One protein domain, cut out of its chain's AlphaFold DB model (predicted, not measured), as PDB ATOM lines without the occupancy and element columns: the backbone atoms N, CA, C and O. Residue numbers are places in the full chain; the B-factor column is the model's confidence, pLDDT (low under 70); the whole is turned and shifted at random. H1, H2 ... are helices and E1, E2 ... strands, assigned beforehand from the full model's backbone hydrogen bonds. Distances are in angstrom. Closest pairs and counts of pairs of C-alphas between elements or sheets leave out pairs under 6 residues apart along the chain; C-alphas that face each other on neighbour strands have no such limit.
ATOM      1  N   VAL A   3     -34.818 -20.164 -33.008       26.47
ATOM      2  CA  VAL A   3     -34.180 -19.144 -32.168       26.47
ATOM      3  C   VAL A   3     -34.815 -19.138 -30.780       26.47
ATOM      4  O   VAL A   3     -36.001 -19.404 -30.648       26.47
ATOM      5  N   ILE A   4     -34.033 -18.886 -29.735       32.78
ATOM      6  CA  ILE A   4     -34.461 -18.960 -28.328       32.78
ATOM      7  C   ILE A   4     -34.477 -17.561 -27.718       32.78
ATOM      8  O   ILE A   4     -33.539 -16.804 -27.943       32.78
ATOM      9  N   VAL A   5     -35.488 -17.224 -26.915       26.70
ATOM     10  CA  VAL A   5     -35.586 -15.919 -26.242       26.70
ATOM     11  C   VAL A   5     -35.000 -15.972 -24.829       26.70
ATOM     12  O   VAL A   5     -35.421 -16.788 -24.011       26.70
ATOM     13  N   PHE A   6     -34.040 -15.084 -24.542       38.34
ATOM     14  CA  PHE A   6     -33.373 -14.964 -23.244       38.34
ATOM     15  C   PHE A   6     -33.640 -13.630 -22.552       38.34
ATOM     16  O   PHE A   6     -33.370 -12.563 -23.110       38.34
ATOM     17  N   VAL A   7     -33.954 -13.726 -21.260       33.19
ATOM     18  CA  VAL A   7     -33.458 -12.786 -20.247       33.19
ATOM     19  C   VAL A   7     -32.280 -13.479 -19.545       33.19
ATOM     20  O   VAL A   7     -32.289 -14.687 -19.348       33.19
ATOM     21  N   THR A   8     -31.199 -12.742 -19.299       31.89
ATOM     22  CA  THR A   8     -29.815 -13.242 -19.149       31.89
ATOM     23  C   THR A   8     -29.602 -14.526 -18.303       31.89
ATOM     24  O   THR A   8     -30.003 -14.566 -17.148       31.89
ATOM     25  N   VAL A   9     -28.790 -15.468 -18.840       33.59
ATOM     26  CA  VAL A   9     -28.127 -16.656 -18.201       33.59
ATOM     27  C   VAL A   9     -28.766 -18.079 -18.374       33.59
ATOM     28  O   VAL A   9     -29.021 -18.750 -17.392       33.59
ATOM     29  N   LEU A  10     -28.817 -18.611 -19.620       34.84
ATOM     30  CA  LEU A  10     -28.416 -20.004 -20.042       34.84
ATOM     31  C   LEU A  10     -29.138 -21.290 -19.492       34.84
ATOM     32  O   LEU A  10     -29.856 -21.209 -18.515       34.84
ATOM     33  N   MET A  99     -29.705 -17.464 -30.314       76.06
ATOM     34  CA  MET A  99     -30.132 -16.782 -29.089       76.06
ATOM     35  C   MET A  99     -30.568 -15.337 -29.387       76.06
ATOM     36  O   MET A  99     -29.749 -14.517 -29.797       76.06
ATOM     37  N   ILE A 100     -31.828 -15.004 -29.104       83.81
ATOM     38  CA  ILE A 100     -32.297 -13.629 -28.906       83.81
ATOM     39  C   ILE A 100     -31.912 -13.201 -27.499       83.81
ATOM     40  O   ILE A 100     -32.341 -13.798 -26.512       83.81
ATOM     41  N   HIS A 101     -31.154 -12.118 -27.414       81.19
ATOM     42  CA  HIS A 101     -30.883 -11.431 -26.162       81.19
ATOM     43  C   HIS A 101     -31.858 -10.266 -26.004       81.19
ATOM     44  O   HIS A 101     -31.806  -9.316 -26.784       81.19
ATOM     45  N   ILE A 102     -32.715 -10.316 -24.984       86.62
ATOM     46  CA  ILE A 102     -33.551  -9.175 -24.609       86.62
ATOM     47  C   ILE A 102     -32.782  -8.313 -23.613       86.62
ATOM     48  O   ILE A 102     -32.380  -8.771 -22.542       86.62
ATOM     49  N   ALA A 103     -32.597  -7.042 -23.962       85.50
ATOM     50  CA  ALA A 103     -32.056  -6.048 -23.050       85.50
ATOM     51  C   ALA A 103     -33.163  -5.534 -22.116       85.50
ATOM     52  O   ALA A 103     -34.035  -4.773 -22.539       85.50
ATOM     53  N   ILE A 104     -33.105  -5.920 -20.841       89.38
ATOM     54  CA  ILE A 104     -33.921  -5.307 -19.785       89.38
ATOM     55  C   ILE A 104     -33.364  -3.913 -19.476       89.38
ATOM     56  O   ILE A 104     -32.154  -3.745 -19.300       89.38
ATOM     57  N   GLN A 105     -34.249  -2.919 -19.424       90.81
ATOM     58  CA  GLN A 105     -33.899  -1.557 -19.024       90.81
ATOM     59  C   GLN A 105     -33.914  -1.450 -17.498       90.81
ATOM     60  O   GLN A 105     -34.853  -1.903 -16.850       90.81
ATOM     61  N   TRP A 106     -32.871  -0.838 -16.936       90.00
ATOM     62  CA  TRP A 106     -32.701  -0.660 -15.494       90.00
ATOM     63  C   TRP A 106     -32.808   0.829 -15.114       90.00
ATOM     64  O   TRP A 106     -32.305   1.674 -15.861       90.00
ATOM     65  N   PRO A 107     -33.381   1.181 -13.947       92.31
ATOM     66  CA  PRO A 107     -33.986   0.291 -12.955       92.31
ATOM     67  C   PRO A 107     -35.315  -0.306 -13.441       92.31
ATOM     68  O   PRO A 107     -36.033   0.328 -14.213       92.31
ATOM     69  N   VAL A 108     -35.649  -1.501 -12.953       95.00
ATOM     70  CA  VAL A 108     -36.997  -2.061 -13.105       95.00
ATOM     71  C   VAL A 108     -37.939  -1.424 -12.083       95.00
ATOM     72  O   VAL A 108     -37.509  -0.964 -11.025       95.00
ATOM     73  N   THR A 109     -39.231  -1.386 -12.398       94.62
ATOM     74  CA  THR A 109     -40.281  -0.795 -11.548       94.62
ATOM     75  C   THR A 109     -41.389  -1.779 -11.179       94.62
ATOM     76  O   THR A 109     -42.226  -1.457 -10.340       94.62
ATOM     77  N   GLY A 110     -41.406  -2.963 -11.792       95.38
ATOM     78  CA  GLY A 110     -42.407  -4.005 -11.583       95.38
ATOM     79  C   GLY A 110     -42.310  -5.100 -12.654       95.38
ATOM     80  O   GLY A 110     -41.410  -5.044 -13.501       95.38
ATOM     81  N   PRO A 111     -43.254  -6.061 -12.675       95.94
ATOM     82  CA  PRO A 111     -43.293  -7.133 -13.673       95.94
ATOM     83  C   PRO A 111     -43.256  -6.634 -15.126       95.94
ATOM     84  O   PRO A 111     -42.548  -7.183 -15.971       95.94
ATOM     85  N   GLU A 112     -43.931  -5.514 -15.387       96.56
ATOM     86  CA  GLU A 112     -43.991  -4.825 -16.683       96.56
ATOM     87  C   GLU A 112     -42.620  -4.463 -17.276       96.56
ATOM     88  O   GLU A 112     -42.475  -4.389 -18.499       96.56
ATOM     89  N   SER A 113     -41.588  -4.272 -16.445       95.62
ATOM     90  CA  SER A 113     -40.220  -4.016 -16.922       95.62
ATOM     91  C   SER A 113     -39.584  -5.231 -17.615       95.62
ATOM     92  O   SER A 113     -38.613  -5.068 -18.354       95.62
ATOM     93  N   PHE A 114     -40.136  -6.429 -17.400       95.88
ATOM     94  CA  PHE A 114     -39.754  -7.670 -18.070       95.88
ATOM     95  C   PHE A 114     -40.764  -8.052 -19.157       95.88
ATOM     96  O   PHE A 114     -40.356  -8.344 -20.278       95.88
ATOM     97  N   ILE A 115     -42.065  -7.991 -18.853       96.44
ATOM     98  CA  ILE A 115     -43.150  -8.410 -19.758       96.44
ATOM     99  C   ILE A 115     -43.090  -7.643 -21.086       96.44
ATOM    100  O   ILE A 115     -42.974  -8.265 -22.136       96.44
ATOM    101  N   ASN A 116     -43.073  -6.306 -21.065       95.81
ATOM    102  CA  ASN A 116     -43.119  -5.494 -22.291       95.81
ATOM    103  C   ASN A 116     -41.973  -5.760 -23.290       95.81
ATOM    104  O   ASN A 116     -42.267  -6.016 -24.461       95.81
ATOM    105  N   PRO A 117     -40.678  -5.725 -22.901       95.31
ATOM    106  CA  PRO A 117     -39.598  -6.012 -23.844       95.31
ATOM    107  C   PRO A 117     -39.582  -7.476 -24.313       95.31
ATOM    108  O   PRO A 117     -39.082  -7.742 -25.406       95.31
ATOM    109  N   ILE A 118     -40.148  -8.417 -23.543       96.06
ATOM    110  CA  ILE A 118     -40.337  -9.808 -23.981       96.06
ATOM    111  C   ILE A 118     -41.463  -9.911 -25.003       96.06
ATOM    112  O   ILE A 118     -41.222 -10.451 -26.078       96.06
ATOM    113  N   THR A 119     -42.637  -9.341 -24.738       96.06
ATOM    114  CA  THR A 119     -43.761  -9.319 -25.687       96.06
ATOM    115  C   THR A 119     -43.340  -8.703 -27.020       96.06
ATOM    116  O   THR A 119     -43.477  -9.346 -28.056       96.06
ATOM    117  N   ALA A 120     -42.696  -7.531 -27.002       94.00
ATOM    118  CA  ALA A 120     -42.197  -6.885 -28.217       94.00
ATOM    119  C   ALA A 120     -41.169  -7.751 -28.976       94.00
ATOM    120  O   ALA A 120     -41.156  -7.775 -30.208       94.00
ATOM    121  N   ALA A 121     -40.314  -8.491 -28.260       92.56
ATOM    122  CA  ALA A 121     -39.367  -9.420 -28.871       92.56
ATOM    123  C   ALA A 121     -40.044 -10.686 -29.425       92.56
ATOM    124  O   ALA A 121     -39.575 -11.209 -30.432       92.56
ATOM    125  N   LEU A 122     -41.127 -11.178 -28.816       91.88
ATOM    126  CA  LEU A 122     -41.928 -12.287 -29.345       91.88
ATOM    127  C   LEU A 122     -42.655 -11.858 -30.628       91.88
ATOM    128  O   LEU A 122     -42.515 -12.512 -31.662       91.88
ATOM    129  N   GLU A 123     -43.350 -10.720 -30.598       94.00
ATOM    130  CA  GLU A 123     -44.102 -10.162 -31.730       94.00
ATOM    131  C   GLU A 123     -43.213  -9.865 -32.944       94.00
ATOM    132  O   GLU A 123     -43.524 -10.290 -34.058       94.00
ATOM    133  N   ALA A 124     -42.065  -9.205 -32.737       91.06
ATOM    134  CA  ALA A 124     -41.117  -8.871 -33.805       91.06
ATOM    135  C   ALA A 124     -40.539 -10.102 -34.534       91.06
ATOM    136  O   ALA A 124     -39.985  -9.978 -35.626       91.06
ATOM    137  N   ASN A 125     -40.658 -11.284 -33.925       88.00
ATOM    138  CA  ASN A 125     -40.043 -12.527 -34.375       88.00
ATOM    139  C   ASN A 125     -41.052 -13.626 -34.751       88.00
ATOM    140  O   ASN A 125     -40.674 -14.609 -35.392       88.00
ATOM    141  N   ALA A 126     -42.337 -13.451 -34.426       86.00
ATOM    142  CA  ALA A 126     -43.391 -14.450 -34.612       86.00
ATOM    143  C   ALA A 126     -43.555 -14.947 -36.065       86.00
ATOM    144  O   ALA A 126     -44.010 -16.067 -36.292       86.00
ATOM    145  N   SER A 127     -43.184 -14.129 -37.056       84.44
ATOM    146  CA  SER A 127     -43.272 -14.453 -38.487       84.44
ATOM    147  C   SER A 127     -41.958 -14.935 -39.114       84.44
ATOM    148  O   SER A 127     -41.974 -15.479 -40.219       84.44
ATOM    149  N   THR A 128     -40.818 -14.744 -38.443       84.19
ATOM    150  CA  THR A 128     -39.481 -15.001 -39.006       84.19
ATOM    151  C   THR A 128     -38.847 -16.276 -38.458       84.19
ATOM    152  O   THR A 128     -38.087 -16.941 -39.170       84.19
ATOM    153  N   ILE A 129     -39.146 -16.637 -37.207       86.06
ATOM    154  CA  ILE A 129     -38.441 -17.685 -36.467       86.06
ATOM    155  C   ILE A 129     -39.372 -18.448 -35.520       86.06
ATOM    156  O   ILE A 129     -40.291 -17.898 -34.925       86.06
ATOM    157  N   ASN A 130     -39.119 -19.748 -35.358       83.50
ATOM    158  CA  ASN A 130     -39.872 -20.583 -34.423       83.50
ATOM    159  C   ASN A 130     -39.136 -20.630 -33.076       83.50
ATOM    160  O   ASN A 130     -38.044 -21.211 -32.997       83.50
ATOM    161  N   ILE A 131     -39.736 -20.022 -32.047       87.69
ATOM    162  CA  ILE A 131     -39.200 -19.996 -30.684       87.69
ATOM    163  C   ILE A 131     -39.636 -21.255 -29.940       87.69
ATOM    164  O   ILE A 131     -40.815 -21.581 -29.868       87.69
ATOM    165  N   ARG A 132     -38.651 -22.008 -29.440       84.81
ATOM    166  CA  ARG A 132     -38.850 -23.397 -28.981       84.81
ATOM    167  C   ARG A 132     -38.883 -23.573 -27.473       84.81
ATOM    168  O   ARG A 132     -39.346 -24.613 -27.019       84.81
ATOM    169  N   ILE A 133     -38.322 -22.621 -26.735       85.88
ATOM    170  CA  ILE A 133     -38.211 -22.641 -25.279       85.88
ATOM    171  C   ILE A 133     -37.862 -21.233 -24.786       85.88
ATOM    172  O   ILE A 133     -37.212 -20.476 -25.513       85.88
ATOM    173  N   ALA A 134     -38.261 -20.905 -23.564       91.81
ATOM    174  CA  ALA A 134     -37.792 -19.745 -22.820       91.81
ATOM    175  C   ALA A 134     -37.001 -20.211 -21.593       91.81
ATOM    176  O   ALA A 134     -37.354 -21.212 -20.968       91.81
ATOM    177  N   ILE A 135     -35.921 -19.502 -21.258       88.75
ATOM    178  CA  ILE A 135     -35.091 -19.804 -20.086       88.75
ATOM    179  C   ILE A 135     -34.750 -18.498 -19.372       88.75
ATOM    180  O   ILE A 135     -34.215 -17.580 -20.000       88.75
ATOM    181  N   PHE A 136     -35.055 -18.413 -18.078       92.12
ATOM    182  CA  PHE A 136     -34.751 -17.252 -17.235       92.12
ATOM    183  C   PHE A 136     -34.589 -17.651 -15.761       92.12
ATOM    184  O   PHE A 136     -35.095 -18.683 -15.324       92.12
ATOM    185  N   SER A 137     -33.884 -16.837 -14.974       94.31
ATOM    186  CA  SER A 137     -33.731 -17.073 -13.532       94.31
ATOM    187  C   SER A 137     -34.922 -16.559 -12.730       94.31
ATOM    188  O   SER A 137     -35.399 -15.462 -12.989       94.31
ATOM    189  N   HIS A 138     -35.342 -17.296 -11.699       96.31
ATOM    190  CA  HIS A 138     -36.287 -16.796 -10.692       96.31
ATOM    191  C   HIS A 138     -35.663 -15.633  -9.907       96.31
ATOM    192  O   HIS A 138     -36.312 -14.625  -9.668       96.31
ATOM    193  N   VAL A 139     -34.371 -15.731  -9.576       95.31
ATOM    194  CA  VAL A 139     -33.577 -14.620  -9.030       95.31
ATOM    195  C   VAL A 139     -32.326 -14.466  -9.884       95.31
ATOM    196  O   VAL A 139     -31.525 -15.394 -10.006       95.31
ATOM    197  N   SER A 140     -32.158 -13.301 -10.499       91.38
ATOM    198  CA  SER A 140     -31.001 -12.994 -11.344       91.38
ATOM    199  C   SER A 140     -29.713 -12.910 -10.515       91.38
ATOM    200  O   SER A 140     -29.666 -12.200  -9.519       91.38
ATOM    201  N   ALA A 141     -28.630 -13.580 -10.925       84.12
ATOM    202  CA  ALA A 141     -27.354 -13.520 -10.188       84.12
ATOM    203  C   ALA A 141     -26.736 -12.104 -10.156       84.12
ATOM    204  O   ALA A 141     -26.008 -11.761  -9.228       84.12
ATOM    205  N   TYR A 142     -27.041 -11.293 -11.174       84.19
ATOM    206  CA  TYR A 142     -26.757  -9.864 -11.242       84.19
ATOM    207  C   TYR A 142     -27.939  -9.191 -11.962       84.19
ATOM    208  O   TYR A 142     -28.264  -9.637 -13.067       84.19
ATOM    209  N   PRO A 143     -28.578  -8.149 -11.397       87.62
ATOM    210  CA  PRO A 143     -28.198  -7.412 -10.190       87.62
ATOM    211  C   PRO A 143     -28.816  -7.917  -8.862       87.62
ATOM    212  O   PRO A 143     -28.899  -7.123  -7.932       87.62
ATOM    213  N   SER A 144     -29.197  -9.199  -8.739       90.81
ATOM    214  CA  SER A 144     -29.897  -9.765  -7.560       90.81
ATOM    215  C   SER A 144     -31.347  -9.301  -7.429       90.81
ATOM    216  O   SER A 144     -31.732  -8.732  -6.416       90.81
ATOM    217  N   VAL A 145     -32.133  -9.559  -8.478       93.44
ATOM    218  CA  VAL A 145     -33.556  -9.192  -8.584       93.44
ATOM    219  C   VAL A 145     -34.399 -10.428  -8.891       93.44
ATOM    220  O   VAL A 145     -34.027 -11.212  -9.775       93.44
ATOM    221  N   ILE A 146     -35.510 -10.576  -8.170       95.62
ATOM    222  CA  ILE A 146     -36.574 -11.564  -8.353       95.62
ATOM    223  C   ILE A 146     -37.349 -11.223  -9.634       95.62
ATOM    224  O   ILE A 146     -37.821 -10.100  -9.820       95.62
ATOM    225  N   LEU A 147     -37.469 -12.191 -10.540       95.88
ATOM    226  CA  LEU A 147     -38.260 -12.055 -11.760       95.88
ATOM    227  C   LEU A 147     -39.718 -12.483 -11.510       95.88
ATOM    228  O   LEU A 147     -39.955 -13.401 -10.724       95.88
ATOM    229  N   PRO A 148     -40.687 -11.879 -12.222       96.38
ATOM    230  CA  PRO A 148     -42.107 -12.237 -12.153       96.38
ATOM    231  C   PRO A 148     -42.370 -13.589 -12.842       96.38
ATOM    232  O   PRO A 148     -42.825 -13.648 -13.983       96.38
ATOM    233  N   VAL A 149     -41.991 -14.701 -12.197       97.38
ATOM    234  CA  VAL A 149     -42.011 -16.039 -12.823       97.38
ATOM    235  C   VAL A 149     -43.394 -16.391 -13.351       97.38
ATOM    236  O   VAL A 149     -43.503 -16.881 -14.472       97.38
ATOM    237  N   LYS A 150     -44.437 -16.125 -12.563       97.31
ATOM    238  CA  LYS A 150     -45.817 -16.471 -12.890       97.31
ATOM    239  C   LYS A 150     -46.269 -15.791 -14.184       97.31
ATOM    240  O   LYS A 150     -46.683 -16.459 -15.127       97.31
ATOM    241  N   GLU A 151     -46.112 -14.475 -14.246       97.88
ATOM    242  CA  GLU A 151     -46.515 -13.642 -15.376       97.88
ATOM    243  C   GLU A 151     -45.684 -13.949 -16.632       97.88
ATOM    244  O   GLU A 151     -46.194 -13.903 -17.751       97.88
ATOM    245  N   LEU A 152     -44.408 -14.316 -16.463       97.75
ATOM    246  CA  LEU A 152     -43.554 -14.763 -17.565       97.75
ATOM    247  C   LEU A 152     -43.965 -16.135 -18.103       97.75
ATOM    248  O   LEU A 152     -43.969 -16.323 -19.318       97.75
ATOM    249  N   VAL A 153     -44.322 -17.084 -17.233       97.75
ATOM    250  CA  VAL A 153     -44.843 -18.395 -17.650       97.75
ATOM    251  C   VAL A 153     -46.148 -18.218 -18.427       97.75
ATOM    252  O   VAL A 153     -46.254 -18.713 -19.548       97.75
ATOM    253  N   GLU A 154     -47.087 -17.424 -17.900       98.06
ATOM    254  CA  GLU A 154     -48.339 -17.078 -18.585       98.06
ATOM    255  C   GLU A 154     -48.089 -16.436 -19.957       98.06
ATOM    256  O   GLU A 154     -48.705 -16.841 -20.945       98.06
ATOM    257  N   LEU A 155     -47.156 -15.479 -20.045       97.31
ATOM    258  CA  LEU A 155     -46.774 -14.841 -21.305       97.31
ATOM    259  C   LEU A 155     -46.228 -15.858 -22.315       97.31
ATOM    260  O   LEU A 155     -46.708 -15.908 -23.443       97.31
ATOM    261  N   PHE A 156     -45.246 -16.685 -21.951       96.94
ATOM    262  CA  PHE A 156     -44.661 -17.644 -22.893       96.94
ATOM    263  C   PHE A 156     -45.657 -18.740 -23.313       96.94
ATOM    264  O   PHE A 156     -45.672 -19.140 -24.482       96.94
ATOM    265  N   HIS A 157     -46.554 -19.165 -22.418       96.69
ATOM    266  CA  HIS A 157     -47.613 -20.131 -22.734       96.69
ATOM    267  C   HIS A 157     -48.629 -19.599 -23.750       96.69
ATOM    268  O   HIS A 157     -49.053 -20.370 -24.612       96.69
ATOM    269  N   GLN A 158     -48.945 -18.295 -23.761       96.25
ATOM    270  CA  GLN A 158     -49.784 -17.685 -24.813       96.25
ATOM    271  C   GLN A 158     -49.203 -17.880 -26.226       96.25
ATOM    272  O   GLN A 158     -49.948 -17.976 -27.201       96.25
ATOM    273  N   TYR A 159     -47.876 -18.001 -26.339       93.81
ATOM    274  CA  TYR A 159     -47.159 -18.245 -27.594       93.81
ATOM    275  C   TYR A 159     -46.823 -19.732 -27.820       93.81
ATOM    276  O   TYR A 159     -46.152 -20.066 -28.794       93.81
ATOM    277  N   ASN A 160     -47.318 -20.642 -26.969       93.25
ATOM    278  CA  ASN A 160     -46.993 -22.077 -26.952       93.25
ATOM    279  C   ASN A 160     -45.488 -22.366 -26.747       93.25
ATOM    280  O   ASN A 160     -44.956 -23.354 -27.260       93.25
ATOM    281  N   ILE A 161     -44.791 -21.500 -26.003       93.62
ATOM    282  CA  ILE A 161     -43.363 -21.629 -25.697       93.62
ATOM    283  C   ILE A 161     -43.216 -22.237 -24.288       93.62
ATOM    284  O   ILE A 161     -43.636 -21.602 -23.322       93.62
ATOM    285  N   PRO A 162     -42.613 -23.432 -24.131       91.62
ATOM    286  CA  PRO A 162     -42.351 -24.013 -22.814       91.62
ATOM    287  C   PRO A 162     -41.230 -23.263 -22.080       91.62
ATOM    288  O   PRO A 162     -40.326 -22.703 -22.704       91.62
ATOM    289  N   VAL A 163     -41.257 -23.296 -20.748       94.94
ATOM    290  CA  VAL A 163     -40.417 -22.467 -19.874       94.94
ATOM    291  C   VAL A 163     -39.541 -23.302 -18.938       94.94
ATOM    292  O   VAL A 163     -40.026 -24.178 -18.226       94.94
ATOM    293  N   ILE A 164     -38.245 -22.983 -18.883       93.00
ATOM    294  CA  ILE A 164     -37.325 -23.463 -17.844       93.00
ATOM    295  C   ILE A 164     -36.959 -22.303 -16.916       93.00
ATOM    296  O   ILE A 164     -36.424 -21.290 -17.366       93.00
ATOM    297  N   VAL A 165     -37.172 -22.485 -15.614       94.94
ATOM    298  CA  VAL A 165     -36.818 -21.496 -14.590       94.94
ATOM    299  C   VAL A 165     -35.566 -21.921 -13.814       94.94
ATOM    300  O   VAL A 165     -35.533 -22.996 -13.209       94.94
ATOM    301  N   ASP A 166     -34.545 -21.055 -13.797       95.56
ATOM    302  CA  ASP A 166     -33.362 -21.186 -12.934       95.56
ATOM    303  C   ASP A 166     -33.653 -20.622 -11.534       95.56
ATOM    304  O   ASP A 166     -33.535 -19.424 -11.257       95.56
ATOM    305  N   GLY A 167     -34.031 -21.509 -10.624       94.62
ATOM    306  CA  GLY A 167     -34.247 -21.238  -9.210       94.62
ATOM    307  C   GLY A 167     -32.985 -21.292  -8.345       94.62
ATOM    308  O   GLY A 167     -33.109 -21.315  -7.116       94.62
ATOM    309  N   ALA A 168     -31.771 -21.355  -8.906       92.62
ATOM    310  CA  ALA A 168     -30.551 -21.571  -8.124       92.62
ATOM    311  C   ALA A 168     -30.203 -20.420  -7.160       92.62
ATOM    312  O   ALA A 168     -29.456 -20.632  -6.206       92.62
ATOM    313  N   HIS A 169     -30.724 -19.210  -7.382       95.19
ATOM    314  CA  HIS A 169     -30.617 -18.097  -6.427       95.19
ATOM    315  C   HIS A 169     -31.878 -17.874  -5.577       95.19
ATOM    316  O   HIS A 169     -31.853 -17.020  -4.694       95.19
ATOM    317  N   ALA A 170     -32.933 -18.666  -5.795       95.31
ATOM    318  CA  ALA A 170     -34.190 -18.576  -5.059       95.31
ATOM    319  C   ALA A 170     -34.221 -19.477  -3.810       95.31
ATOM    320  O   ALA A 170     -34.571 -19.010  -2.729       95.31
ATOM    321  N   LEU A 171     -33.830 -20.755  -3.929       94.12
ATOM    322  CA  LEU A 171     -34.029 -21.741  -2.855       94.12
ATOM    323  C   LEU A 171     -33.217 -21.405  -1.598       94.12
ATOM    324  O   LEU A 171     -31.992 -21.521  -1.607       94.12
ATOM    325  N   GLY A 172     -33.920 -21.045  -0.520       93.44
ATOM    326  CA  GLY A 172     -33.349 -20.628   0.764       93.44
ATOM    327  C   GLY A 172     -33.144 -19.112   0.918       93.44
ATOM    328  O   GLY A 172     -32.683 -18.686   1.981       93.44
ATOM    329  N   ASN A 173     -33.486 -18.323  -0.112       94.44
ATOM    330  CA  ASN A 173     -33.522 -16.852  -0.108       94.44
ATOM    331  C   ASN A 173     -34.949 -16.293  -0.180       94.44
ATOM    332  O   ASN A 173     -35.224 -15.280   0.455       94.44
ATOM    333  N   ILE A 174     -35.819 -16.928  -0.969       95.25
ATOM    334  CA  ILE A 174     -37.236 -16.583  -1.118       95.25
ATOM    335  C   ILE A 174     -38.093 -17.843  -1.009       95.25
ATOM    336  O   ILE A 174     -37.609 -18.961  -1.227       95.25
ATOM    337  N   GLU A 175     -39.372 -17.650  -0.704       94.31
ATOM    338  CA  GLU A 175     -40.368 -18.710  -0.772       94.31
ATOM    339  C   GLU A 175     -40.517 -19.213  -2.217       94.31
ATOM    340  O   GLU A 175     -40.456 -18.448  -3.183       94.31
ATOM    341  N   ILE A 176     -40.671 -20.528  -2.374       93.06
ATOM    342  CA  ILE A 176     -40.885 -21.182  -3.665       93.06
ATOM    343  C   ILE A 176     -42.149 -22.022  -3.537       93.06
ATOM    344  O   ILE A 176     -42.100 -23.121  -2.987       93.06
ATOM    345  N   ASN A 177     -43.249 -21.533  -4.104       92.06
ATOM    346  CA  ASN A 177     -44.405 -22.364  -4.403       92.06
ATOM    347  C   ASN A 177     -44.465 -22.621  -5.913       92.06
ATOM    348  O   ASN A 177     -44.693 -21.701  -6.693       92.06
ATOM    349  N   ILE A 178     -44.240 -23.869  -6.330       91.38
ATOM    350  CA  ILE A 178     -44.296 -24.268  -7.746       91.38
ATOM    351  C   ILE A 178     -45.738 -24.232  -8.280       91.38
ATOM    352  O   ILE A 178     -45.940 -23.947  -9.459       91.38
ATOM    353  N   GLU A 179     -46.737 -24.467  -7.424       89.56
ATOM    354  CA  GLU A 179     -48.154 -24.463  -7.814       89.56
ATOM    355  C   GLU A 179     -48.624 -23.058  -8.232       89.56
ATOM    356  O   GLU A 179     -49.400 -22.920  -9.178       89.56
ATOM    357  N   ASP A 180     -48.074 -22.009  -7.610       91.38
ATOM    358  CA  ASP A 180     -48.388 -20.608  -7.920       91.38
ATOM    359  C   ASP A 180     -47.703 -20.079  -9.194       91.38
ATOM    360  O   ASP A 180     -48.088 -19.024  -9.704       91.38
ATOM    361  N   MET A 181     -46.719 -20.796  -9.755       93.06
ATOM    362  CA  MET A 181     -45.943 -20.379 -10.940       93.06
ATOM    363  C   MET A 181     -46.670 -20.645 -12.271       93.06
ATOM    364  O   MET A 181     -46.033 -20.978 -13.269       93.06
ATOM    365  N   SER A 182     -48.003 -20.544 -12.274       92.06
ATOM    366  CA  SER A 182     -48.888 -20.736 -13.435       92.06
ATOM    367  C   SER A 182     -48.504 -21.918 -14.325       92.06
ATOM    368  O   SER A 182     -48.384 -21.802 -15.542       92.06
ATOM    369  N   ASN A 183     -48.356 -23.087 -13.694       91.88
ATOM    370  CA  ASN A 183     -48.117 -24.361 -14.371       91.88
ATOM    371  C   ASN A 183     -46.771 -24.438 -15.132       91.88
ATOM    372  O   ASN A 183     -46.696 -25.032 -16.212       91.88
ATOM    373  N   VAL A 184     -45.712 -23.841 -14.563       93.88
ATOM    374  CA  VAL A 184     -44.324 -23.873 -15.062       93.88
ATOM    375  C   VAL A 184     -43.899 -25.262 -15.557       93.88
ATOM    376  O   VAL A 184     -44.131 -26.276 -14.905       93.88
ATOM    377  N   ASP A 185     -43.266 -25.324 -16.729       93.31
ATOM    378  CA  ASP A 185     -42.938 -26.595 -17.381       93.31
ATOM    379  C   ASP A 185     -41.756 -27.319 -16.710       93.31
ATOM    380  O   ASP A 185     -41.787 -28.538 -16.524       93.31
ATOM    381  N   TYR A 186     -40.711 -26.564 -16.348       93.12
ATOM    382  CA  TYR A 186     -39.497 -27.064 -15.701       93.12
ATOM    383  C   TYR A 186     -38.947 -26.031 -14.706       93.12
ATOM    384  O   TYR A 186     -38.799 -24.854 -15.039       93.12
ATOM    385  N   TYR A 187     -38.550 -26.472 -13.514       93.38
ATOM    386  CA  TYR A 187     -37.890 -25.624 -12.515       93.38
ATOM    387  C   TYR A 187     -36.685 -26.362 -11.933       93.38
ATOM    388  O   TYR A 187     -36.815 -27.495 -11.469       93.38
ATOM    389  N   PHE A 188     -35.504 -25.743 -11.941       92.38
ATOM    390  CA  PHE A 188     -34.290 -26.348 -11.382       92.38
ATOM    391  C   PHE A 188     -33.659 -25.460 -10.316       92.38
ATOM    392  O   PHE A 188     -33.705 -24.238 -10.398       92.38
ATOM    393  N   THR A 189     -33.037 -26.055  -9.300       90.81
ATOM    394  CA  THR A 189     -32.337 -25.286  -8.263       90.81
ATOM    395  C   THR A 189     -31.216 -26.081  -7.592       90.81
ATOM    396  O   THR A 189     -31.174 -27.310  -7.644       90.81
ATOM    397  N   ASN A 190     -30.266 -25.383  -6.969       89.69
ATOM    398  CA  ASN A 190     -29.146 -25.980  -6.249       89.69
ATOM    399  C   ASN A 190     -29.395 -25.927  -4.739       89.69
ATOM    400  O   ASN A 190     -29.461 -24.847  -4.158       89.69
ATOM    401  N   THR A 191     -29.397 -27.082  -4.074       90.69
ATOM    402  CA  THR A 191     -29.477 -27.148  -2.604       90.69
ATOM    403  C   THR A 191     -28.148 -26.793  -1.924       90.69
ATOM    404  O   THR A 191     -28.115 -26.508  -0.733       90.69
ATOM    405  N   HIS A 192     -27.043 -26.735  -2.672       89.81
ATOM    406  CA  HIS A 192     -25.709 -26.402  -2.157       89.81
ATOM    407  C   HIS A 192     -25.334 -24.909  -2.218       89.81
ATOM    408  O   HIS A 192     -24.164 -24.552  -2.063       89.81
ATOM    409  N   LYS A 193     -26.311 -24.038  -2.505       92.50
ATOM    410  CA  LYS A 193     -26.177 -22.578  -2.408       92.50
ATOM    411  C   LYS A 193     -26.798 -22.104  -1.087       92.50
ATOM    412  O   LYS A 193     -26.265 -22.404  -0.025       92.50
ATOM    413  N   TRP A 194     -27.932 -21.411  -1.139       94.00
ATOM    414  CA  TRP A 194     -28.517 -20.716   0.013       94.00
ATOM    415  C   TRP A 194     -29.228 -21.645   1.002       94.00
ATOM    416  O   TRP A 194     -29.377 -21.286   2.163       94.00
ATOM    417  N   LEU A 195     -29.580 -22.872   0.598       92.44
ATOM    418  CA  LEU A 195     -30.030 -23.922   1.523       92.44
ATOM    419  C   LEU A 195     -28.873 -24.532   2.354       92.44
ATOM    420  O   LEU A 195     -29.140 -25.217   3.329       92.44
ATOM    421  N   TYR A 196     -27.600 -24.260   2.032       92.44
ATOM    422  CA  TYR A 196     -26.411 -24.759   2.752       92.44
ATOM    423  C   TYR A 196     -26.205 -26.296   2.777       92.44
ATOM    424  O   TYR A 196     -25.499 -26.806   3.646       92.44
ATOM    425  N   SER A 197     -26.737 -27.049   1.805       92.50
ATOM    426  CA  SER A 197     -26.376 -28.470   1.631       92.50
ATOM    427  C   SER A 197     -24.956 -28.652   1.060       92.50
ATOM    428  O   SER A 197     -24.340 -27.727   0.523       92.50
ATOM    429  N   SER A 198     -24.433 -29.877   1.125       89.75
ATOM    430  CA  SER A 198     -23.157 -30.269   0.511       89.75
ATOM    431  C   SER A 198     -23.158 -30.097  -1.013       89.75
ATOM    432  O   SER A 198     -24.160 -30.345  -1.677       89.75
ATOM    433  N   LYS A 199     -22.010 -29.722  -1.597       87.50
ATOM    434  CA  LYS A 199     -21.835 -29.559  -3.056       87.50
ATOM    435  C   LYS A 199     -22.277 -30.797  -3.847       87.50
ATOM    436  O   LYS A 199     -22.173 -31.918  -3.366       87.50
ATOM    437  N   SER A 200     -22.680 -30.574  -5.101       84.12
ATOM    438  CA  SER A 200     -23.175 -31.605  -6.033       84.12
ATOM    439  C   SER A 200     -24.591 -32.130  -5.741       84.12
ATOM    440  O   SER A 200     -24.970 -33.188  -6.238       84.12
ATOM    441  N   SER A 201     -25.406 -31.363  -5.011       84.81
ATOM    442  CA  SER A 201     -26.843 -31.608  -4.826       84.81
ATOM    443  C   SER A 201     -27.720 -30.525  -5.485       84.81
ATOM    444  O   SER A 201     -27.361 -29.341  -5.528       84.81
ATOM    445  N   ALA A 202     -28.867 -30.935  -6.031       89.38
ATOM    446  CA  ALA A 202     -29.814 -30.098  -6.773       89.38
ATOM    447  C   ALA A 202     -31.224 -30.717  -6.743       89.38
ATOM    448  O   ALA A 202     -31.360 -31.902  -6.448       89.38
ATOM    449  N   ILE A 203     -32.243 -29.920  -7.067       89.25
ATOM    450  CA  ILE A 203     -33.637 -30.347  -7.255       89.25
ATOM    451  C   ILE A 203     -34.053 -29.993  -8.686       89.25
ATOM    452  O   ILE A 203     -33.700 -28.922  -9.188       89.25
ATOM    453  N   LEU A 204     -34.800 -30.893  -9.325       88.69
ATOM    454  CA  LEU A 204     -35.438 -30.697 -10.621       88.69
ATOM    455  C   LEU A 204     -36.927 -31.024 -10.478       88.69
ATOM    456  O   LEU A 204     -37.278 -32.153 -10.155       88.69
ATOM    457  N   TYR A 205     -37.779 -30.046 -10.760       91.44
ATOM    458  CA  TYR A 205     -39.203 -30.234 -10.995       91.44
ATOM    459  C   TYR A 205     -39.465 -30.245 -12.505       91.44
ATOM    460  O   TYR A 205     -38.919 -29.421 -13.246       91.44
ATOM    461  N   VAL A 206     -40.320 -31.168 -12.945       88.94
ATOM    462  CA  VAL A 206     -40.813 -31.272 -14.322       88.94
ATOM    463  C   VAL A 206     -42.310 -31.515 -14.267       88.94
ATOM    464  O   VAL A 206     -42.752 -32.464 -13.610       88.94
ATOM    465  N   ARG A 207     -43.081 -30.686 -14.980       90.94
ATOM    466  CA  ARG A 207     -44.533 -30.839 -15.081       90.94
ATOM    467  C   ARG A 207     -44.883 -32.234 -15.606       90.94
ATOM    468  O   ARG A 207     -44.225 -32.748 -16.508       90.94
ATOM    469  N   HIS A 208     -45.900 -32.866 -15.024       88.12
ATOM    470  CA  HIS A 208     -46.203 -34.288 -15.236       88.12
ATOM    471  C   HIS A 208     -46.366 -34.682 -16.719       88.12
ATOM    472  O   HIS A 208     -45.820 -35.687 -17.168       88.12
ATOM    473  N   ASP A 209     -47.057 -33.861 -17.512       88.56
ATOM    474  CA  ASP A 209     -47.221 -34.052 -18.959       88.56
ATOM    475  C   ASP A 209     -45.903 -33.955 -19.751       88.56
ATOM    476  O   ASP A 209     -45.812 -34.520 -20.836       88.56
ATOM    477  N   HIS A 210     -44.865 -33.305 -19.223       84.75
ATOM    478  CA  HIS A 210     -43.546 -33.160 -19.846       84.75
ATOM    479  C   HIS A 210     -42.538 -34.241 -19.443       84.75
ATOM    480  O   HIS A 210     -41.535 -34.433 -20.131       84.75
ATOM    481  N   GLN A 211     -42.802 -35.005 -18.381       83.62
ATOM    482  CA  GLN A 211     -41.887 -36.034 -17.867       83.62
ATOM    483  C   GLN A 211     -41.531 -37.115 -18.906       83.62
ATOM    484  O   GLN A 211     -40.418 -37.645 -18.911       83.62
ATOM    485  N   HIS A 212     -42.440 -37.406 -19.842       78.19
ATOM    486  CA  HIS A 212     -42.205 -38.366 -20.925       78.19
ATOM    487  C   HIS A 212     -41.135 -37.915 -21.939       78.19
ATOM    488  O   HIS A 212     -40.553 -38.761 -22.617       78.19
ATOM    489  N   LEU A 213     -40.848 -36.610 -22.030       75.56
ATOM    490  CA  LEU A 213     -39.848 -36.038 -22.942       75.56
ATOM    491  C   LEU A 213     -38.406 -36.238 -22.453       75.56
ATOM    492  O   LEU A 213     -37.465 -35.936 -23.189       75.56
ATOM    493  N   TYR A 214     -38.215 -36.727 -21.223       68.56
ATOM    494  CA  TYR A 214     -36.913 -36.774 -20.570       68.56
ATOM    495  C   TYR A 214     -36.482 -38.200 -20.202       68.56
ATOM    496  O   TYR A 214     -37.190 -38.959 -19.533       68.56
ATOM    497  N   VAL A 215     -35.255 -38.538 -20.595       60.91
ATOM    498  CA  VAL A 215     -34.536 -39.740 -20.163       60.91
ATOM    499  C   VAL A 215     -33.132 -39.294 -19.742       60.91
ATOM    500  O   VAL A 215     -32.389 -38.797 -20.594       60.91
ATOM    501  N   PRO A 216     -32.747 -39.415 -18.458       57.62
ATOM    502  CA  PRO A 216     -31.431 -38.986 -18.000       57.62
ATOM    503  C   PRO A 216     -30.324 -39.816 -18.660       57.62
ATOM    504  O   PRO A 216     -30.319 -41.045 -18.602       57.62
ATOM    505  N   ALA A 217     -29.363 -39.130 -19.281       53.59
ATOM    506  CA  ALA A 217     -28.195 -39.737 -19.912       53.59
ATOM    507  C   ALA A 217     -26.918 -39.490 -19.072       53.59
ATOM    508  O   ALA A 217     -26.733 -38.375 -18.578       53.59
ATOM    509  N   PRO A 218     -25.997 -40.468 -18.939       50.72
ATOM    510  CA  PRO A 218     -26.071 -41.826 -19.473       50.72
ATOM    511  C   PRO A 218     -27.070 -42.687 -18.691       50.72
ATOM    512  O   PRO A 218     -26.952 -42.850 -17.477       50.72
ATOM    513  N   ALA A 219     -28.013 -43.276 -19.424       44.03
ATOM    514  CA  ALA A 219     -29.017 -44.198 -18.913       44.03
ATOM    515  C   ALA A 219     -28.381 -45.569 -18.636       44.03
ATOM    516  O   ALA A 219     -28.677 -46.558 -19.304       44.03
ATOM    517  N   ILE A 220     -27.493 -45.630 -17.642       51.09
ATOM    518  CA  ILE A 220     -27.215 -46.879 -16.934       51.09
ATOM    519  C   ILE A 220     -28.409 -47.063 -16.007       51.09
ATOM    520  O   ILE A 220     -28.305 -46.795 -14.820       51.09
ATOM    521  N   VAL A 221     -29.563 -47.435 -16.540       50.47
ATOM    522  CA  VAL A 221     -30.651 -47.900 -15.687       50.47
ATOM    523  C   VAL A 221     -30.615 -49.409 -15.765       50.47
ATOM    524  O   VAL A 221     -30.566 -49.969 -16.861       50.47
ATOM    525  N   ASP A 222     -30.615 -50.066 -14.609       50.41
ATOM    526  CA  ASP A 222     -31.078 -51.443 -14.586       50.41
ATOM    527  C   ASP A 222     -32.501 -51.422 -15.154       50.41
ATOM    528  O   ASP A 222     -33.359 -50.670 -14.681       50.41
ATOM    529  N   SER A 223     -32.738 -52.192 -16.213       49.31
ATOM    530  CA  SER A 223     -34.031 -52.249 -16.890       49.31
ATOM    531  C   SER A 223     -35.172 -52.675 -15.959       49.31
ATOM    532  O   SER A 223     -36.328 -52.435 -16.286       49.31
ATOM    533  N   ALA A 224     -34.856 -53.255 -14.794       49.78
ATOM    534  CA  ALA A 224     -35.804 -53.581 -13.734       49.78
ATOM    535  C   ALA A 224     -36.239 -52.385 -12.849       49.78
ATOM    536  O   ALA A 224     -37.004 -52.594 -11.914       49.78
ATOM    537  N   MET A 225     -35.751 -51.158 -13.089       51.94
ATOM    538  CA  MET A 225     -35.982 -49.987 -12.216       51.94
ATOM    539  C   MET A 225     -36.745 -48.816 -12.875       51.94
ATOM    540  O   MET A 225     -36.927 -47.782 -12.231       51.94
ATOM    541  N   ILE A 226     -37.184 -48.915 -14.138       56.66
ATOM    542  CA  ILE A 226     -37.928 -47.831 -14.819       56.66
ATOM    543  C   ILE A 226     -39.435 -48.111 -14.782       56.66
ATOM    544  O   ILE A 226     -39.950 -48.792 -15.667       56.66
ATOM    545  N   GLU A 227     -40.142 -47.524 -13.817       63.00
ATOM    546  CA  GLU A 227     -41.614 -47.497 -13.807       63.00
ATOM    547  C   GLU A 227     -42.152 -46.063 -13.946       63.00
ATOM    548  O   GLU A 227     -43.031 -45.821 -14.774       63.00
ATOM    549  N   ASP A 228     -41.564 -45.087 -13.245       73.44
ATOM    550  CA  ASP A 228     -41.985 -43.680 -13.277       73.44
ATOM    551  C   ASP A 228     -40.893 -42.722 -13.816       73.44
ATOM    552  O   ASP A 228     -39.977 -43.117 -14.552       73.44
ATOM    553  N   PHE A 229     -41.054 -41.418 -13.571       77.88
ATOM    554  CA  PHE A 229     -40.105 -40.373 -13.961       77.88
ATOM    555  C   PHE A 229     -38.919 -40.253 -12.997       77.88
ATOM    556  O   PHE A 229     -37.788 -40.074 -13.450       77.88
ATOM    557  N   GLU A 230     -39.163 -40.360 -11.693       76.56
ATOM    558  CA  GLU A 230     -38.181 -40.146 -10.632       76.56
ATOM    559  C   GLU A 230     -37.184 -41.305 -10.561       76.56
ATOM    560  O   GLU A 230     -35.973 -41.073 -10.453       76.56
ATOM    561  N   THR A 231     -37.648 -42.554 -10.719       74.75
ATOM    562  CA  THR A 231     -36.771 -43.735 -10.633       74.75
ATOM    563  C   THR A 231     -35.662 -43.731 -11.685       74.75
ATOM    564  O   THR A 231     -34.560 -44.224 -11.427       74.75
ATOM    565  N   ARG A 232     -35.883 -43.064 -12.826       71.38
ATOM    566  CA  ARG A 232     -34.881 -42.852 -13.887       71.38
ATOM    567  C   ARG A 232     -33.627 -42.130 -13.387       71.38
ATOM    568  O   ARG A 232     -32.550 -42.330 -13.942       71.38
ATOM    569  N   PHE A 233     -33.748 -41.292 -12.356       74.19
ATOM    570  CA  PHE A 233     -32.640 -40.520 -11.786       74.19
ATOM    571  C   PHE A 233     -31.965 -41.222 -10.596       74.19
ATOM    572  O   PHE A 233     -30.857 -40.835 -10.213       74.19
ATOM    573  N   LEU A 234     -32.574 -42.275 -10.029       68.69
ATOM    574  CA  LEU A 234     -32.065 -42.964  -8.835       68.69
ATOM    575  C   LEU A 234     -30.737 -43.696  -9.061       68.69
ATOM    576  O   LEU A 234     -29.998 -43.916  -8.096       68.69
ATOM    577  N   TRP A 235     -30.395 -44.073 -10.294       68.38
ATOM    578  CA  TRP A 235     -29.110 -44.696 -10.622       68.38
ATOM    579  C   TRP A 235     -28.518 -44.100 -11.906       68.38
ATOM    580  O   TRP A 235     -28.949 -44.396 -13.010       68.38
ATOM    581  N   THR A 236     -27.492 -43.254 -11.751       68.25
ATOM    582  CA  THR A 236     -26.716 -42.651 -12.859       68.25
ATOM    583  C   THR A 236     -25.275 -43.185 -12.890       68.25
ATOM    584  O   THR A 236     -24.327 -42.475 -13.235       68.25
ATOM    585  N   GLY A 237     -25.106 -44.447 -12.478       69.81
ATOM    586  CA  GLY A 237     -23.813 -45.075 -12.200       69.81
ATOM    587  C   GLY A 237     -23.247 -44.751 -10.811       69.81
ATOM    588  O   GLY A 237     -23.840 -44.016 -10.017       69.81
ATOM    589  N   THR A 238     -22.081 -45.328 -10.506       72.31
ATOM    590  CA  THR A 238     -21.397 -45.183  -9.210       72.31
ATOM    591  C   THR A 238     -20.942 -43.743  -8.980       72.31
ATOM    592  O   THR A 238     -20.054 -43.243  -9.670       72.31
ATOM    593  N   ARG A 239     -21.549 -43.077  -7.993       74.81
ATOM    594  CA  ARG A 239     -21.268 -41.694  -7.578       74.81
ATOM    595  C   ARG A 239     -21.442 -41.558  -6.069       74.81
ATOM    596  O   ARG A 239     -22.164 -42.346  -5.460       74.81
ATOM    597  N   ASP A 240     -20.812 -40.541  -5.487       80.56
ATOM    598  CA  ASP A 240     -21.089 -40.134  -4.111       80.56
ATOM    599  C   ASP A 240     -22.528 -39.598  -4.004       80.56
ATOM    600  O   ASP A 240     -22.915 -38.676  -4.722       80.56
ATOM    601  N   ARG A 241     -23.322 -40.219  -3.125       81.88
ATOM    602  CA  ARG A 241     -24.727 -39.875  -2.849       81.88
ATOM    603  C   ARG A 241     -24.900 -39.098  -1.545       81.88
ATOM    604  O   ARG A 241     -25.997 -38.611  -1.278       81.88
ATOM    605  N   THR A 242     -23.844 -38.962  -0.739       87.38
ATOM    606  CA  THR A 242     -23.911 -38.258   0.547       87.38
ATOM    607  C   THR A 242     -24.408 -36.808   0.434       87.38
ATOM    608  O   THR A 242     -25.124 -36.390   1.348       87.38
ATOM    609  N   PRO A 243     -24.197 -36.055  -0.675       88.81
ATOM    610  CA  PRO A 243     -24.780 -34.722  -0.819       88.81
ATOM    611  C   PRO A 243     -26.308 -34.680  -0.872       88.81
ATOM    612  O   PRO A 243     -26.889 -33.648  -0.548       88.81
ATOM    613  N   TYR A 244     -26.971 -35.772  -1.270       86.06
ATOM    614  CA  TYR A 244     -28.435 -35.856  -1.254       86.06
ATOM    615  C   TYR A 244     -28.945 -36.092   0.171       86.06
ATOM    616  O   TYR A 244     -29.870 -35.420   0.615       86.06
ATOM    617  N   CYS A 245     -28.291 -36.982   0.922       87.38
ATOM    618  CA  CYS A 245     -28.612 -37.240   2.328       87.38
ATOM    619  C   CYS A 245     -28.408 -35.989   3.204       87.38
ATOM    620  O   CYS A 245     -29.206 -35.728   4.101       87.38
ATOM    621  N   ALA A 246     -27.377 -35.191   2.908       91.94
ATOM    622  CA  ALA A 246     -27.063 -33.953   3.623       91.94
ATOM    623  C   ALA A 246     -28.143 -32.856   3.507       91.94
ATOM    624  O   ALA A 246     -28.145 -31.938   4.326       91.94
ATOM    625  N   ILE A 247     -29.077 -32.952   2.549       91.62
ATOM    626  CA  ILE A 247     -30.175 -31.982   2.397       91.62
ATOM    627  C   ILE A 247     -31.051 -31.951   3.657       91.62
ATOM    628  O   ILE A 247     -31.435 -30.871   4.098       91.62
ATOM    629  N   LEU A 248     -31.314 -33.109   4.276       93.25
ATOM    630  CA  LEU A 248     -32.108 -33.183   5.508       93.25
ATOM    631  C   LEU A 248     -31.404 -32.462   6.664       93.25
ATOM    632  O   LEU A 248     -32.000 -31.607   7.307       93.25
ATOM    633  N   SER A 249     -30.103 -32.699   6.848       96.25
ATOM    634  CA  SER A 249     -29.312 -32.001   7.871       96.25
ATOM    635  C   SER A 249     -29.199 -30.492   7.621       96.25
ATOM    636  O   SER A 249     -29.083 -29.720   8.571       96.25
ATOM    637  N   ALA A 250     -29.248 -30.051   6.360       95.44
ATOM    638  CA  ALA A 250     -29.293 -28.634   6.013       95.44
ATOM    639  C   ALA A 250     -30.648 -27.993   6.380       95.44
ATOM    640  O   ALA A 250     -30.672 -26.883   6.913       95.44
ATOM    641  N   LEU A 251     -31.758 -28.712   6.174       95.00
ATOM    642  CA  LEU A 251     -33.095 -28.308   6.626       95.00
ATOM    643  C   LEU A 251     -33.179 -28.263   8.161       95.00
ATOM    644  O   LEU A 251     -33.593 -27.245   8.708       95.00
ATOM    645  N   ASP A 252     -32.702 -29.298   8.860       97.38
ATOM    646  CA  ASP A 252     -32.643 -29.336  10.330       97.38
ATOM    647  C   ASP A 252     -31.816 -28.169  10.895       97.38
ATOM    648  O   ASP A 252     -32.213 -27.509  11.859       97.38
ATOM    649  N   TYR A 253     -30.673 -27.865  10.266       97.56
ATOM    650  CA  TYR A 253     -29.833 -26.732  10.646       97.56
ATOM    651  C   TYR A 253     -30.569 -25.398  10.471       97.56
ATOM    652  O   TYR A 253     -30.601 -24.596  11.406       97.56
ATOM    653  N   ARG A 254     -31.219 -25.164   9.326       97.12
ATOM    654  CA  ARG A 254     -32.006 -23.943   9.086       97.12
ATOM    655  C   ARG A 254     -33.199 -23.835  10.042       97.12
ATOM    656  O   ARG A 254     -33.434 -22.769  10.612       97.12
ATOM    657  N   GLN A 255     -33.867 -24.946  10.343       97.69
ATOM    658  CA  GLN A 255     -34.909 -24.996  11.367       97.69
ATOM    659  C   GLN A 255     -34.367 -24.628  12.759       97.69
ATOM    660  O   GLN A 255     -35.014 -23.870  13.483       97.69
ATOM    661  N   SER A 256     -33.154 -25.066  13.116       97.94
ATOM    662  CA  SER A 256     -32.501 -24.717  14.392       97.94
ATOM    663  C   SER A 256     -32.173 -23.221  14.534       97.94
ATOM    664  O   SER A 256     -32.135 -22.698  15.647       97.94
ATOM    665  N   LEU A 257     -32.014 -22.506  13.413       97.38
ATOM    666  CA  LEU A 257     -31.862 -21.048  13.384       97.38
ATOM    667  C   LEU A 257     -33.199 -20.302  13.537       97.38
ATOM    668  O   LEU A 257     -33.198 -19.078  13.677       97.38
ATOM    669  N   GLY A 258     -34.337 -21.003  13.561       96.88
ATOM    670  CA  GLY A 258     -35.680 -20.427  13.669       96.88
ATOM    671  C   GLY A 258     -36.528 -20.523  12.397       96.88
ATOM    672  O   GLY A 258     -37.532 -19.823  12.316       96.88
ATOM    673  N   GLY A 259     -36.144 -21.367  11.436       96.88
ATOM    674  CA  GLY A 259     -36.938 -21.668  10.242       96.88
ATOM    675  C   GLY A 259     -36.729 -20.709   9.067       96.88
ATOM    676  O   GLY A 259     -36.083 -19.665   9.182       96.88
ATOM    677  N   GLU A 260     -37.286 -21.096   7.917       95.94
ATOM    678  CA  GLU A 260     -37.069 -20.429   6.627       95.94
ATOM    679  C   GLU A 260     -37.462 -18.948   6.646       95.94
ATOM    680  O   GLU A 260     -36.638 -18.108   6.297       95.94
ATOM    681  N   GLU A 261     -38.673 -18.614   7.107       96.44
ATOM    682  CA  GLU A 261     -39.190 -17.236   7.148       96.44
ATOM    683  C   GLU A 261     -38.217 -16.283   7.861       96.44
ATOM    684  O   GLU A 261     -37.861 -15.229   7.334       96.44
ATOM    685  N   ARG A 262     -37.706 -16.684   9.032       97.56
ATOM    686  CA  ARG A 262     -36.761 -15.877   9.812       97.56
ATOM    687  C   ARG A 262     -35.451 -15.640   9.059       97.56
ATOM    688  O   ARG A 262     -34.914 -14.535   9.116       97.56
ATOM    689  N   ILE A 263     -34.924 -16.668   8.391       97.50
ATOM    690  CA  ILE A 263     -33.667 -16.578   7.633       97.50
ATOM    691  C   ILE A 263     -33.855 -15.695   6.397       97.50
ATOM    692  O   ILE A 263     -33.026 -14.822   6.140       97.50
ATOM    693  N   MET A 264     -34.942 -15.901   5.650       96.12
ATOM    694  CA  MET A 264     -35.250 -15.147   4.435       96.12
ATOM    695  C   MET A 264     -35.480 -13.668   4.755       96.12
ATOM    696  O   MET A 264     -34.817 -12.823   4.159       96.12
ATOM    697  N   ASN A 265     -36.298 -13.353   5.767       96.56
ATOM    698  CA  ASN A 265     -36.540 -11.975   6.204       96.56
ATOM    699  C   ASN A 265     -35.247 -11.290   6.677       96.56
ATOM    700  O   ASN A 265     -34.949 -10.182   6.239       96.56
ATOM    701  N   TYR A 266     -34.419 -11.961   7.487       97.50
ATOM    702  CA  TYR A 266     -33.131 -11.404   7.927       97.50
ATOM    703  C   TYR A 266     -32.178 -11.113   6.754       97.50
ATOM    704  O   TYR A 266     -31.566 -10.043   6.696       97.50
ATOM    705  N   ASN A 267     -32.056 -12.049   5.808       95.44
ATOM    706  CA  ASN A 267     -31.213 -11.877   4.625       95.44
ATOM    707  C   ASN A 267     -31.740 -10.752   3.721       95.44
ATOM    708  O   ASN A 267     -30.947  -9.962   3.204       95.44
ATOM    709  N   HIS A 268     -33.062 -10.656   3.566       95.19
ATOM    710  CA  HIS A 268     -33.729  -9.607   2.807       95.19
ATOM    711  C   HIS A 268     -33.489  -8.225   3.429       95.19
ATOM    712  O   HIS A 268     -32.975  -7.329   2.758       95.19
ATOM    713  N   ASP A 269     -33.760  -8.062   4.725       96.56
ATOM    714  CA  ASP A 269     -33.534  -6.813   5.461       96.56
ATOM    715  C   ASP A 269     -32.074  -6.352   5.375       96.56
ATOM    716  O   ASP A 269     -31.799  -5.163   5.169       96.56
ATOM    717  N   LEU A 270     -31.127  -7.290   5.484       96.75
ATOM    718  CA  LEU A 270     -29.698  -7.018   5.356       96.75
ATOM    719  C   LEU A 270     -29.315  -6.595   3.928       96.75
ATOM    720  O   LEU A 270     -28.537  -5.650   3.762       96.75
ATOM    721  N   ALA A 271     -29.880  -7.239   2.903       93.94
ATOM    722  CA  ALA A 271     -29.683  -6.863   1.505       93.94
ATOM    723  C   ALA A 271     -30.246  -5.462   1.216       93.94
ATOM    724  O   ALA A 271     -29.530  -4.616   0.673       93.94
ATOM    725  N   GLN A 272     -31.470  -5.163   1.666       94.94
ATOM    726  CA  GLN A 272     -32.083  -3.841   1.518       94.94
ATOM    727  C   GLN A 272     -31.329  -2.764   2.307       94.94
ATOM    728  O   GLN A 272     -31.127  -1.644   1.829       94.94
ATOM    729  N   TYR A 273     -30.861  -3.068   3.520       96.25
ATOM    730  CA  TYR A 273     -29.985  -2.175   4.282       96.25
ATOM    731  C   TYR A 273     -28.688  -1.871   3.516       96.25
ATOM    732  O   TYR A 273     -28.351  -0.698   3.334       96.25
ATOM    733  N   GLY A 274     -28.002  -2.901   3.011       95.62
ATOM    734  CA  GLY A 274     -26.776  -2.763   2.223       95.62
ATOM    735  C   GLY A 274     -26.987  -1.952   0.942       95.62
ATOM    736  O   GLY A 274     -26.240  -1.005   0.688       95.62
ATOM    737  N   GLY A 275     -28.044  -2.249   0.182       93.50
ATOM    738  CA  GLY A 275     -28.422  -1.519  -1.029       93.50
ATOM    739  C   GLY A 275     -28.685  -0.035  -0.758       93.50
ATOM    740  O   GLY A 275     -28.093   0.828  -1.411       93.50
ATOM    741  N   ARG A 276     -29.489   0.283   0.267       95.38
ATOM    742  CA  ARG A 276     -29.769   1.669   0.689       95.38
ATOM    743  C   ARG A 276     -28.515   2.388   1.197       95.38
ATOM    744  O   ARG A 276     -28.336   3.570   0.903       95.38
ATOM    745  N   TYR A 277     -27.638   1.704   1.932       97.12
ATOM    746  CA  TYR A 277     -26.379   2.266   2.430       97.12
ATOM    747  C   TYR A 277     -25.420   2.622   1.282       97.12
ATOM    748  O   TYR A 277     -24.962   3.764   1.193       97.12
ATOM    749  N   LEU A 278     -25.173   1.682   0.365       95.94
ATOM    750  CA  LEU A 278     -24.276   1.880  -0.777       95.94
ATOM    751  C   LEU A 278     -24.828   2.905  -1.777       95.94
ATOM    752  O   LEU A 278     -24.079   3.766  -2.232       95.94
ATOM    753  N   SER A 279     -26.139   2.889  -2.052       95.25
ATOM    754  CA  SER A 279     -26.806   3.893  -2.898       95.25
ATOM    755  C   SER A 279     -26.601   5.318  -2.370       95.25
ATOM    756  O   SER A 279     -26.232   6.210  -3.138       95.25
ATOM    757  N   ARG A 280     -26.747   5.537  -1.054       97.12
ATOM    758  CA  ARG A 280     -26.469   6.840  -0.421       97.12
ATOM    759  C   ARG A 280     -24.990   7.218  -0.505       97.12
ATOM    760  O   ARG A 280     -24.680   8.350  -0.870       97.12
ATOM    761  N   LEU A 281     -24.087   6.287  -0.183       97.69
ATOM    762  CA  LEU A 281     -22.641   6.527  -0.154       97.69
ATOM    763  C   LEU A 281     -22.081   6.882  -1.540       97.69
ATOM    764  O   LEU A 281     -21.288   7.815  -1.670       97.69
ATOM    765  N   TRP A 282     -22.511   6.163  -2.577       97.81
ATOM    766  CA  TRP A 282     -22.046   6.342  -3.956       97.81
ATOM    767  C   TRP A 282     -22.887   7.331  -4.775       97.81
ATOM    768  O   TRP A 282     -22.537   7.616  -5.918       97.81
ATOM    769  N   LYS A 283     -23.969   7.881  -4.203       97.06
ATOM    770  CA  LYS A 283     -24.935   8.766  -4.885       97.06
ATOM    771  C   LYS A 283     -25.583   8.106  -6.116       97.06
ATOM    772  O   LYS A 283     -25.875   8.771  -7.110       97.06
TER     773      LYS A 283
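What this domain is: This is residues 3 to 10 and 99 to 283 of the 292 residues of the protein "Hypothetical protein" of Rotaria sordida (UniProt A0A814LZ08). What shape do these atoms make? A twisted wall of six strands has H2 packed over one face and H1 side by side with H2 near the E2 edge, while H4 and the long H5 make an L off the sheet. Residues 272 to 283, of which 272 to 282 belong to H5, stick out, and a long loop, residues 214 to 241, lies out beyond the E6 edge. What is it made of? The printed part has 193 residues, under half of them in named elements, five helices and six strands in the order E1 E2 H1 E3 H2 E4 E5 E6 H3 H4 H5; the class is mixed, and so is the sheet, E2 E1 E3 E4 E5 E6. The whole is only just compact, close to loose, with a radius of gyration of the C-alphas of 19.1 A, and flat, spanning 59 by 51 by 25 A.

How they stand to each other: How is the sheet paired? E2, residues 99 to 101, E1, 3 to 6, E3, 130 to 137, E4, 163 to 166, and E5, 186 to 189, are parallel neighbours in that order, with N 100 and O 4 at 2.7 A, N 3 and O 130 at 3.4 A, N 164 and O 134 at 2.9 A and N 165 and O 186 at 2.9 A. E6, 203 to 206, is antiparallel to E5 in a hairpin, N 205 and O 187 at 2.8 A. Which helices are on it? H2, residues 149 to 158, is over E3 and E4 at a height over the sheet of 9.6 A, making two layers, helix on one face of a sheet; Val 153 and Val 163 are its closest C-alphas to E4, 6.4 A. E3, H2, E4 is a strand-helix-strand unit, two parallel neighbours with a helix between, and E2, H1, E3 a split one, with E1 between its strands; both crossovers are right-handed. H1, residues 112 to 123, only grazes the sheet and touches H2 with residues 115 to 119 alone, at a shallow tilt of 20 degrees, the same way, closest C-alphas Ile 115 and Leu 152, 6.7 A; H3, 208 to 213, only grazes the sheet. How do H4, residues 242 to 256, and H5, 260 to 282, stand? They are close but not clearly touching, about perpendicular at 81 degrees, closest C-alphas Arg 254 and Glu 260, 6.6 A, and neither is on the sheet. Are the helix backbones complete? Every O i to N i+4 pair is within hydrogen-bond range in H2 and H5, but 7 of 8 in H1, 8 of 11 in H4 and 0 of 2 in H3, where 2 of 3 O i to N i+3 pairs are.

Where its parts are: Where are the ends? E1 begins at C-alpha 3, (-34.180, -19.144, -32.168), and H5 ends at C-alpha 282, (-22.046, 6.342, -3.956). How long are the longer elements? H5 measures 32.5 A from first to last C-alpha, E3 22.1 A and H4 21.2 A.

The domain as a whole: Where is the cut? Residues 11 to 98 are not printed, and C-alphas 10 and 99 are 9.8 A apart. Which links are long, and where is confidence low? The links E3 to H2, E4 to E5, E5 to E6 and H3 to H4 are long, and pLDDT is under 70 in residues 3 to 10, 214 to 227 and 234 to 237.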